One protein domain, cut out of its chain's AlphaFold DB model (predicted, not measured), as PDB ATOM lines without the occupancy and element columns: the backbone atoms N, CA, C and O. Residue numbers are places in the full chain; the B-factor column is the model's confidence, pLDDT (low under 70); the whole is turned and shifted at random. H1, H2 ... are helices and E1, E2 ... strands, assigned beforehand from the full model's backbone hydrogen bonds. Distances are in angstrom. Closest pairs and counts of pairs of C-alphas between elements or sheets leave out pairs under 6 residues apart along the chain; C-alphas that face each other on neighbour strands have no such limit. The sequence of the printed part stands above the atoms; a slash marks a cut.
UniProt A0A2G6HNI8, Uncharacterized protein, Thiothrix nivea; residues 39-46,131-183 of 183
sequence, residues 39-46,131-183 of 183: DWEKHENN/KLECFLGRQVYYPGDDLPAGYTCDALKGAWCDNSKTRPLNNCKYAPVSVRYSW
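Overview. This is residues 39 to 46 and 131 to 183 of the 183 residues of an uncharacterized protein of Thiothrix nivea (UniProt A0A2G6HNI8). Two small three-stranded sheets lie face to face as a sandwich, their strands nearly aligned; the short helix H1 sits at an edge and grazes both, and the long link from E5 to E6 lies at one end. The printed part has 61 residues, with one named helix and six named strands in the order E1, H1, E2, E3, E4, E5, E6; the class is mostly strand, strands holding 28 of the 32 residues in named elements. The sheets, E1-E5-E4 and E3-E2-E6, are antiparallel. The whole is compact, with a radius of gyration of the C-alphas of 10.7 A, yet elongated, spanning 37 by 22 by 17 A.

Along the chain. E1, residues 39 to 42, begins at C-alpha 39 (-9.461, 23.181, 52.140). H1 is residues 43 to 46. After the cut come E2, residues 131 to 136, 16.4 A long, and E3, residues 139 to 141. E4 is residues 151 to 154 and E5 residues 158 to 162, 13.3 A. E6, residues 177 to 182, measures 17.0 A and ends at C-alpha 182 (1.120, 12.414, 37.111).

Arrangement. The facing parts of the sheets are 9.1 A centre to centre, with best planes 14 degrees apart. Inner strand E5 pairs with E1 (N 41 and O 159, 2.8 A) and, as a hairpin, with E4 (N 154 and O 158, 2.8 A). Inner strand E2 pairs with E6 (N 133 and O 180, 2.9 A) and, as a hairpin, with E3 (N 141 and O 134, 2.8 A). Between the sheets, the closest C-alphas of E5 and E6 are those of Trp 160 and Val 177, 6.0 A. E4 and E6 are apart. H1 is too short for an O i to N i+4 pair; its one O i to N i+3 pair is within range.

Size, cuts and confidence. The farthest C-alphas, Pro 168 and Trp 183, are 37.4 A apart. Residues 47 to 130 are not printed; C-alphas 46 and 131 are 13.8 A apart across the cut. The link E5 to E6 is long, and residues 168 to 171 have pLDDT under 70.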
ATOM      1  N   ASP A  39      -9.279  23.655  53.513       87.12
ATOM      2  CA  ASP A  39      -9.461  23.181  52.140       87.12
ATOM      3  C   ASP A  39      -8.713  21.850  51.999       87.12
ATOM      4  O   ASP A  39      -7.519  21.812  52.320       87.12
ATOM      5  N   TRP A  40      -9.393  20.759  51.634       90.12
ATOM      6  CA  TRP A  40      -8.889  19.391  51.809       90.12
ATOM      7  C   TRP A  40      -8.919  18.551  50.529       90.12
ATOM      8  O   TRP A  40      -9.880  17.839  50.238       90.12
ATOM      9  N   GLU A  41      -7.778  18.484  49.853       88.81
ATOM     10  CA  GLU A  41      -7.570  17.692  48.644       88.81
ATOM     11  C   GLU A  41      -6.906  16.353  48.932       88.81
ATOM     12  O   GLU A  41      -5.754  16.089  48.572       88.81
ATOM     13  N   LYS A  42      -7.656  15.480  49.602       88.44
ATOM     14  CA  LYS A  42      -7.173  14.152  49.986       88.44
ATOM     15  C   LYS A  42      -7.155  13.184  48.806       88.44
ATOM     16  O   LYS A  42      -8.048  13.218  47.959       88.44
ATOM     17  N   HIS A  43      -6.201  12.249  48.787       84.06
ATOM     18  CA  HIS A  43      -6.181  11.187  47.765       84.06
ATOM     19  C   HIS A  43      -7.461  10.358  47.752       84.06
ATOM     20  O   HIS A  43      -7.967  10.060  46.680       84.06
ATOM     21  N   GLU A  44      -7.986  10.003  48.926       83.12
ATOM     22  CA  GLU A  44      -9.188   9.165  49.050       83.12
ATOM     23  C   GLU A  44     -10.442   9.811  48.443       83.12
ATOM     24  O   GLU A  44     -11.333   9.101  47.987       83.12
ATOM     25  N   ASN A  45     -10.474  11.146  48.371       85.62
ATOM     26  CA  ASN A  45     -11.561  11.900  47.745       85.62
ATOM     27  C   ASN A  45     -11.364  12.051  46.231       85.62
ATOM     28  O   ASN A  45     -12.332  12.142  45.483       85.62
ATOM     29  N   ASN A  46     -10.107  12.112  45.791       87.69
ATOM     30  CA  ASN A  46      -9.743  12.483  44.427       87.69
ATOM     31  C   ASN A  46      -9.482  11.281  43.513       87.69
ATOM     32  O   ASN A  46      -9.628  11.393  42.296       87.69
ATOM     33  N   LYS A 131       3.158  10.844  41.030       94.50
ATOM     34  CA  LYS A 131       3.704  12.106  41.539       94.50
ATOM     35  C   LYS A 131       2.566  13.078  41.801       94.50
ATOM     36  O   LYS A 131       1.641  13.171  40.993       94.50
ATOM     37  N   LEU A 132       2.672  13.823  42.896       95.19
ATOM     38  CA  LEU A 132       1.701  14.829  43.310       95.19
ATOM     39  C   LEU A 132       2.262  16.240  43.092       95.19
ATOM     40  O   LEU A 132       3.359  16.556  43.546       95.19
ATOM     41  N   GLU A 133       1.472  17.084  42.438       97.25
ATOM     42  CA  GLU A 133       1.639  18.534  42.404       97.25
ATOM     43  C   GLU A 133       0.534  19.185  43.232       97.25
ATOM     44  O   GLU A 133      -0.649  18.918  43.012       97.25
ATOM     45  N   CYS A 134       0.919  20.056  44.160       97.06
ATOM     46  CA  CYS A 134       0.015  20.789  45.036       97.06
ATOM     47  C   CYS A 134      -0.021  22.259  44.626       97.06
ATOM     48  O   CYS A 134       0.990  22.956  44.660       97.06
ATOM     49  N   PHE A 135      -1.196  22.746  44.256       95.69
ATOM     50  CA  PHE A 135      -1.416  24.126  43.855       95.69
ATOM     51  C   PHE A 135      -1.959  24.905  45.046       95.69
ATOM     52  O   PHE A 135      -3.044  24.609  45.539       95.69
ATOM     53  N   LEU A 136      -1.206  25.904  45.497       92.88
ATOM     54  CA  LEU A 136      -1.594  26.826  46.561       92.88
ATOM     55  C   LEU A 136      -1.854  28.187  45.910       92.88
ATOM     56  O   LEU A 136      -0.936  28.970  45.639       92.88
ATOM     57  N   GLY A 137      -3.115  28.451  45.567       88.81
ATOM     58  CA  GLY A 137      -3.472  29.582  44.714       88.81
ATOM     59  C   GLY A 137      -2.853  29.464  43.314       88.81
ATOM     60  O   GLY A 137      -3.361  28.738  42.468       88.81
ATOM     61  N   ARG A 138      -1.777  30.215  43.040       89.50
ATOM     62  CA  ARG A 138      -1.071  30.208  41.735       89.50
ATOM     63  C   ARG A 138       0.300  29.536  41.773       89.50
ATOM     64  O   ARG A 138       0.952  29.448  40.735       89.50
ATOM     65  N   GLN A 139       0.763  29.145  42.953       94.38
ATOM     66  CA  GLN A 139       2.076  28.537  43.137       94.38
ATOM     67  C   GLN A 139       1.942  27.018  43.178       94.38
ATOM     68  O   GLN A 139       0.942  26.502  43.672       94.38
ATOM     69  N   VAL A 140       2.944  26.326  42.640       96.62
ATOM     70  CA  VAL A 140       3.020  24.862  42.614       96.62
ATOM     71  C   VAL A 140       4.094  24.421  43.592       96.62
ATOM     72  O   VAL A 140       5.185  24.988  43.598       96.62
ATOM     73  N   TYR A 141       3.762  23.415  44.388       96.88
ATOM     74  CA  TYR A 141       4.619  22.790  45.381       96.88
ATOM     75  C   TYR A 141       4.615  21.276  45.191       96.88
ATOM     76  O   TYR A 141       3.647  20.700  44.685       96.88
ATOM     77  N   TYR A 142       5.682  20.639  45.648       96.62
ATOM     78  CA  TYR A 142       5.876  19.199  45.642       96.62
ATOM     79  C   TYR A 142       6.010  18.665  47.076       96.62
ATOM     80  O   TYR A 142       6.387  19.405  47.991       96.62
ATOM     81  N   PRO A 143       5.710  17.375  47.309       95.31
ATOM     82  CA  PRO A 143       5.951  16.748  48.601       95.31
ATOM     83  C   PRO A 143       7.408  16.924  49.055       95.31
ATOM     84  O   PRO A 143       8.336  16.539  48.346       95.31
ATOM     85  N   GLY A 144       7.594  17.488  50.252       94.69
ATOM     86  CA  GLY A 144       8.910  17.784  50.833       94.69
ATOM     87  C   GLY A 144       9.379  19.237  50.689       94.69
ATOM     88  O   GLY A 144      10.378  19.594  51.314       94.69
ATOM     89  N   ASP A 145       8.667  20.073  49.932       96.75
ATOM     90  CA  ASP A 145       8.963  21.505  49.840       96.75
ATOM     91  C   ASP A 145       8.682  22.251  51.158       96.75
ATOM     92  O   ASP A 145       7.855  21.839  51.977       96.75
ATOM     93  N   ASP A 146       9.343  23.402  51.332       95.94
ATOM     94  CA  ASP A 146       9.026  24.349  52.402       95.94
ATOM     95  C   ASP A 146       7.735  25.108  52.057       95.94
ATOM     96  O   ASP A 146       7.673  25.898  51.108       95.94
ATOM     97  N   LEU A 147       6.674  24.817  52.805       93.75
ATOM     98  CA  LEU A 147       5.321  25.303  52.551       93.75
ATOM     99  C   LEU A 147       4.970  26.461  53.495       93.75
ATOM    100  O   LEU A 147       5.404  26.484  54.650       93.75
ATOM    101  N   PRO A 148       4.103  27.397  53.068       92.25
ATOM    102  CA  PRO A 148       3.562  28.401  53.972       92.25
ATOM    103  C   PRO A 148       2.869  27.764  55.184       92.25
ATOM    104  O   PRO A 148       2.247  26.702  55.090       92.25
ATOM    105  N   ALA A 149       2.922  28.447  56.330       90.56
ATOM    106  CA  ALA A 149       2.311  27.960  57.563       90.56
ATOM    107  C   ALA A 149       0.828  27.598  57.366       90.56
ATOM    108  O   ALA A 149       0.041  28.396  56.854       90.56
ATOM    109  N   GLY A 150       0.461  26.391  57.802       90.81
ATOM    110  CA  GLY A 150      -0.899  25.862  57.710       90.81
ATOM    111  C   GLY A 150      -1.220  25.101  56.427       90.81
ATOM    112  O   GLY A 150      -2.307  24.540  56.353       90.81
ATOM    113  N   TYR A 151      -0.295  25.018  55.473       94.38
ATOM    114  CA  TYR A 151      -0.445  24.184  54.286       94.38
ATOM    115  C   TYR A 151       0.293  22.856  54.426       94.38
ATOM    116  O   TYR A 151       1.247  22.717  55.193       94.38
ATOM    117  N   THR A 152      -0.154  21.850  53.685       96.25
ATOM    118  CA  THR A 152       0.533  20.567  53.564       96.25
ATOM    119  C   THR A 152       0.412  20.037  52.142       96.25
ATOM    120  O   THR A 152      -0.618  20.219  51.497       96.25
ATOM    121  N   CYS A 153       1.475  19.385  51.676       96.50
ATOM    122  CA  CYS A 153       1.558  18.651  50.421       96.50
ATOM    123  C   CYS A 153       2.281  17.324  50.705       96.50
ATOM    124  O   CYS A 153       3.457  17.327  51.068       96.50
ATOM    125  N   ASP A 154       1.572  16.201  50.617       94.50
ATOM    126  CA  ASP A 154       2.030  14.871  51.034       94.50
ATOM    127  C   ASP A 154       1.634  13.842  49.966       94.50
ATOM    128  O   ASP A 154       0.466  13.734  49.605       94.50
ATOM    129  N   ALA A 155       2.604  13.074  49.465       90.19
ATOM    130  CA  ALA A 155       2.413  12.145  48.346       90.19
ATOM    131  C   ALA A 155       1.441  10.981  48.625       90.19
ATOM    132  O   ALA A 155       1.048  10.288  47.689       90.19
ATOM    133  N   LEU A 156       1.103  10.728  49.895       89.81
ATOM    134  CA  LEU A 156       0.199   9.658  50.324       89.81
ATOM    135  C   LEU A 156      -1.134  10.189  50.849       89.81
ATOM    136  O   LEU A 156      -2.123   9.452  50.871       89.81
ATOM    137  N   LYS A 157      -1.172  11.444  51.312       91.25
ATOM    138  CA  LYS A 157      -2.361  12.060  51.934       91.25
ATOM    139  C   LYS A 157      -3.006  13.157  51.096       91.25
ATOM    140  O   LYS A 157      -4.183  13.433  51.308       91.25
ATOM    141  N   GLY A 158      -2.292  13.706  50.120       93.44
ATOM    142  CA  GLY A 158      -2.759  14.753  49.224       93.44
ATOM    143  C   GLY A 158      -2.306  16.120  49.715       93.44
ATOM    144  O   GLY A 158      -1.237  16.260  50.312       93.44
ATOM    145  N   ALA A 159      -3.122  17.139  49.485       96.12
ATOM    146  CA  ALA A 159      -2.813  18.500  49.895       96.12
ATOM    147  C   ALA A 159      -3.943  19.081  50.733       96.12
ATOM    148  O   ALA A 159      -5.107  18.758  50.520       96.12
ATOM    149  N   TRP A 160      -3.625  19.941  51.695       95.56
ATOM    150  CA  TRP A 160      -4.661  20.666  52.423       95.56
ATOM    151  C   TRP A 160      -4.146  21.962  53.024       95.56
ATOM    152  O   TRP A 160      -2.940  22.188  53.156       95.56
ATOM    153  N   CYS A 161      -5.091  22.803  53.419       94.25
ATOM    154  CA  CYS A 161      -4.855  24.016  54.172       94.25
ATOM    155  C   CYS A 161      -5.714  24.029  55.438       94.25
ATOM    156  O   CYS A 161      -6.910  23.766  55.383       94.25
ATOM    157  N   ASP A 162      -5.110  24.353  56.580       91.25
ATOM    158  CA  ASP A 162      -5.751  24.412  57.894       91.25
ATOM    159  C   ASP A 162      -5.934  25.874  58.337       91.25
ATOM    160  O   ASP A 162      -4.970  26.578  58.669       91.25
ATOM    161  N   ASN A 163      -7.188  26.340  58.396       87.94
ATOM    162  CA  ASN A 163      -7.520  27.722  58.764       87.94
ATOM    163  C   ASN A 163      -7.023  28.102  60.170       87.94
ATOM    164  O   ASN A 163      -6.741  29.271  60.438       87.94
ATOM    165  N   SER A 164      -6.881  27.136  61.083       88.25
ATOM    166  CA  SER A 164      -6.392  27.412  62.439       88.25
ATOM    167  C   SER A 164      -4.909  27.800  62.467       88.25
ATOM    168  O   SER A 164      -4.478  28.509  63.380       88.25
ATOM    169  N   LYS A 165      -4.146  27.398  61.443       87.88
ATOM    170  CA  LYS A 165      -2.690  27.576  61.337       87.88
ATOM    171  C   LYS A 165      -2.267  28.676  60.365       87.88
ATOM    172  O   LYS A 165      -1.100  29.043  60.346       87.88
ATOM    173  N   THR A 166      -3.202  29.246  59.605       83.31
ATOM    174  CA  THR A 166      -2.940  30.317  58.624       83.31
ATOM    175  C   THR A 166      -3.184  31.731  59.170       83.31
ATOM    176  O   THR A 166      -3.367  32.694  58.417       83.31
ATOM    177  N   ARG A 167      -3.216  31.893  60.499       71.38
ATOM    178  CA  ARG A 167      -3.437  33.195  61.145       71.38
ATOM    179  C   ARG A 167      -2.249  34.145  60.929       71.38
ATOM    180  O   ARG A 167      -1.109  33.690  60.937       71.38
ATOM    181  N   PRO A 168      -2.496  35.464  60.788       67.31
ATOM    182  CA  PRO A 168      -3.774  36.164  60.999       67.31
ATOM    183  C   PRO A 168      -4.709  36.234  59.775       67.31
ATOM    184  O   PRO A 168      -5.790  36.803  59.887       67.31
ATOM    185  N   LEU A 169      -4.321  35.689  58.621       65.19
ATOM    186  CA  LEU A 169      -4.939  36.030  57.333       65.19
ATOM    187  C   LEU A 169      -5.993  35.029  56.814       65.19
ATOM    188  O   LEU A 169      -6.628  35.321  55.804       65.19
ATOM    189  N   ASN A 170      -6.227  33.892  57.490       66.12
ATOM    190  CA  ASN A 170      -7.120  32.816  57.012       66.12
ATOM    191  C   ASN A 170      -6.818  32.449  55.544       66.12
ATOM    192  O   ASN A 170      -7.691  32.483  54.672       66.12
ATOM    193  N   ASN A 171      -5.542  32.165  55.270       69.56
ATOM    194  CA  ASN A 171      -5.003  32.092  53.912       69.56
ATOM    195  C   ASN A 171      -5.682  31.051  53.018       69.56
ATOM    196  O   ASN A 171      -5.710  31.270  51.809       69.56
ATOM    197  N   CYS A 172      -6.297  29.995  53.566       82.00
ATOM    198  CA  CYS A 172      -6.938  28.955  52.750       82.00
ATOM    199  C   CYS A 172      -8.005  29.534  51.813       82.00
ATOM    200  O   CYS A 172      -8.111  29.127  50.663       82.00
ATOM    201  N   LYS A 173      -8.743  30.564  52.254       79.88
ATOM    202  CA  LYS A 173      -9.759  31.226  51.423       79.88
ATOM    203  C   LYS A 173      -9.171  31.939  50.202       79.88
ATOM    204  O   LYS A 173      -9.833  32.037  49.171       79.88
ATOM    205  N   TYR A 174      -7.973  32.501  50.337       80.25
ATOM    206  CA  TYR A 174      -7.346  33.342  49.312       80.25
ATOM    207  C   TYR A 174      -6.325  32.585  48.459       80.25
ATOM    208  O   TYR A 174      -6.009  33.015  47.350       80.25
ATOM    209  N   ALA A 175      -5.840  31.456  48.964       84.00
ATOM    210  CA  ALA A 175      -5.014  30.496  48.257       84.00
ATOM    211  C   ALA A 175      -5.606  29.098  48.504       84.00
ATOM    212  O   ALA A 175      -5.106  28.388  49.385       84.00
ATOM    213  N   PRO A 176      -6.686  28.745  47.773       88.94
ATOM    214  CA  PRO A 176      -7.270  27.414  47.836       88.94
ATOM    215  C   PRO A 176      -6.263  26.376  47.358       88.94
ATOM    216  O   PRO A 176      -5.309  26.691  46.630       88.94
ATOM    217  N   VAL A 177      -6.496  25.150  47.791       93.56
ATOM    218  CA  VAL A 177      -5.681  23.993  47.482       93.56
ATOM    219  C   VAL A 177      -6.320  23.240  46.327       93.56
ATOM    220  O   VAL A 177      -7.523  23.022  46.263       93.56
ATOM    221  N   SER A 178      -5.498  22.861  45.363       95.31
ATOM    222  CA  SER A 178      -5.876  21.904  44.327       95.31
ATOM    223  C   SER A 178      -4.699  20.983  44.048       95.31
ATOM    224  O   SER A 178      -3.563  21.289  44.419       95.31
ATOM    225  N   VAL A 179      -4.956  19.831  43.441       96.12
ATOM    226  CA  VAL A 179      -3.930  18.810  43.207       96.12
ATOM    227  C   VAL A 179      -3.935  18.326  41.769       96.12
ATOM    228  O   VAL A 179      -4.971  18.299  41.111       96.12
ATOM    229  N   ARG A 180      -2.774  17.907  41.274       95.12
ATOM    230  CA  ARG A 180      -2.658  17.164  40.016       95.12
ATOM    231  C   ARG A 180      -1.764  15.958  40.227       95.12
ATOM    232  O   ARG A 180      -0.693  16.073  40.818       95.12
ATOM    233  N   TYR A 181      -2.200  14.818  39.708       94.12
ATOM    234  CA  TYR A 181      -1.407  13.598  39.709       94.12
ATOM    235  C   TYR A 181      -0.782  13.377  38.342       94.12
ATOM    236  O   TYR A 181      -1.395  13.673  37.315       94.12
ATOM    237  N   SER A 182       0.433  12.839  38.330       93.69
ATOM    238  CA  SER A 182       1.120  12.414  37.111       93.69
ATOM    239  C   SER A 182       1.795  11.062  37.287       93.69
ATOM    240  O   SER A 182       2.087  10.673  38.419       93.69
ATOM    241  N   TRP A 183       2.017  10.356  36.179       91.56
ATOM    242  CA  TRP A 183       2.598   9.015  36.141       91.56
ATOM    243  C   TRP A 183       3.507   8.802  34.932       91.56
ATOM    244  O   TRP A 183       3.195   9.341  33.844       91.56
TER     245      TRP A 183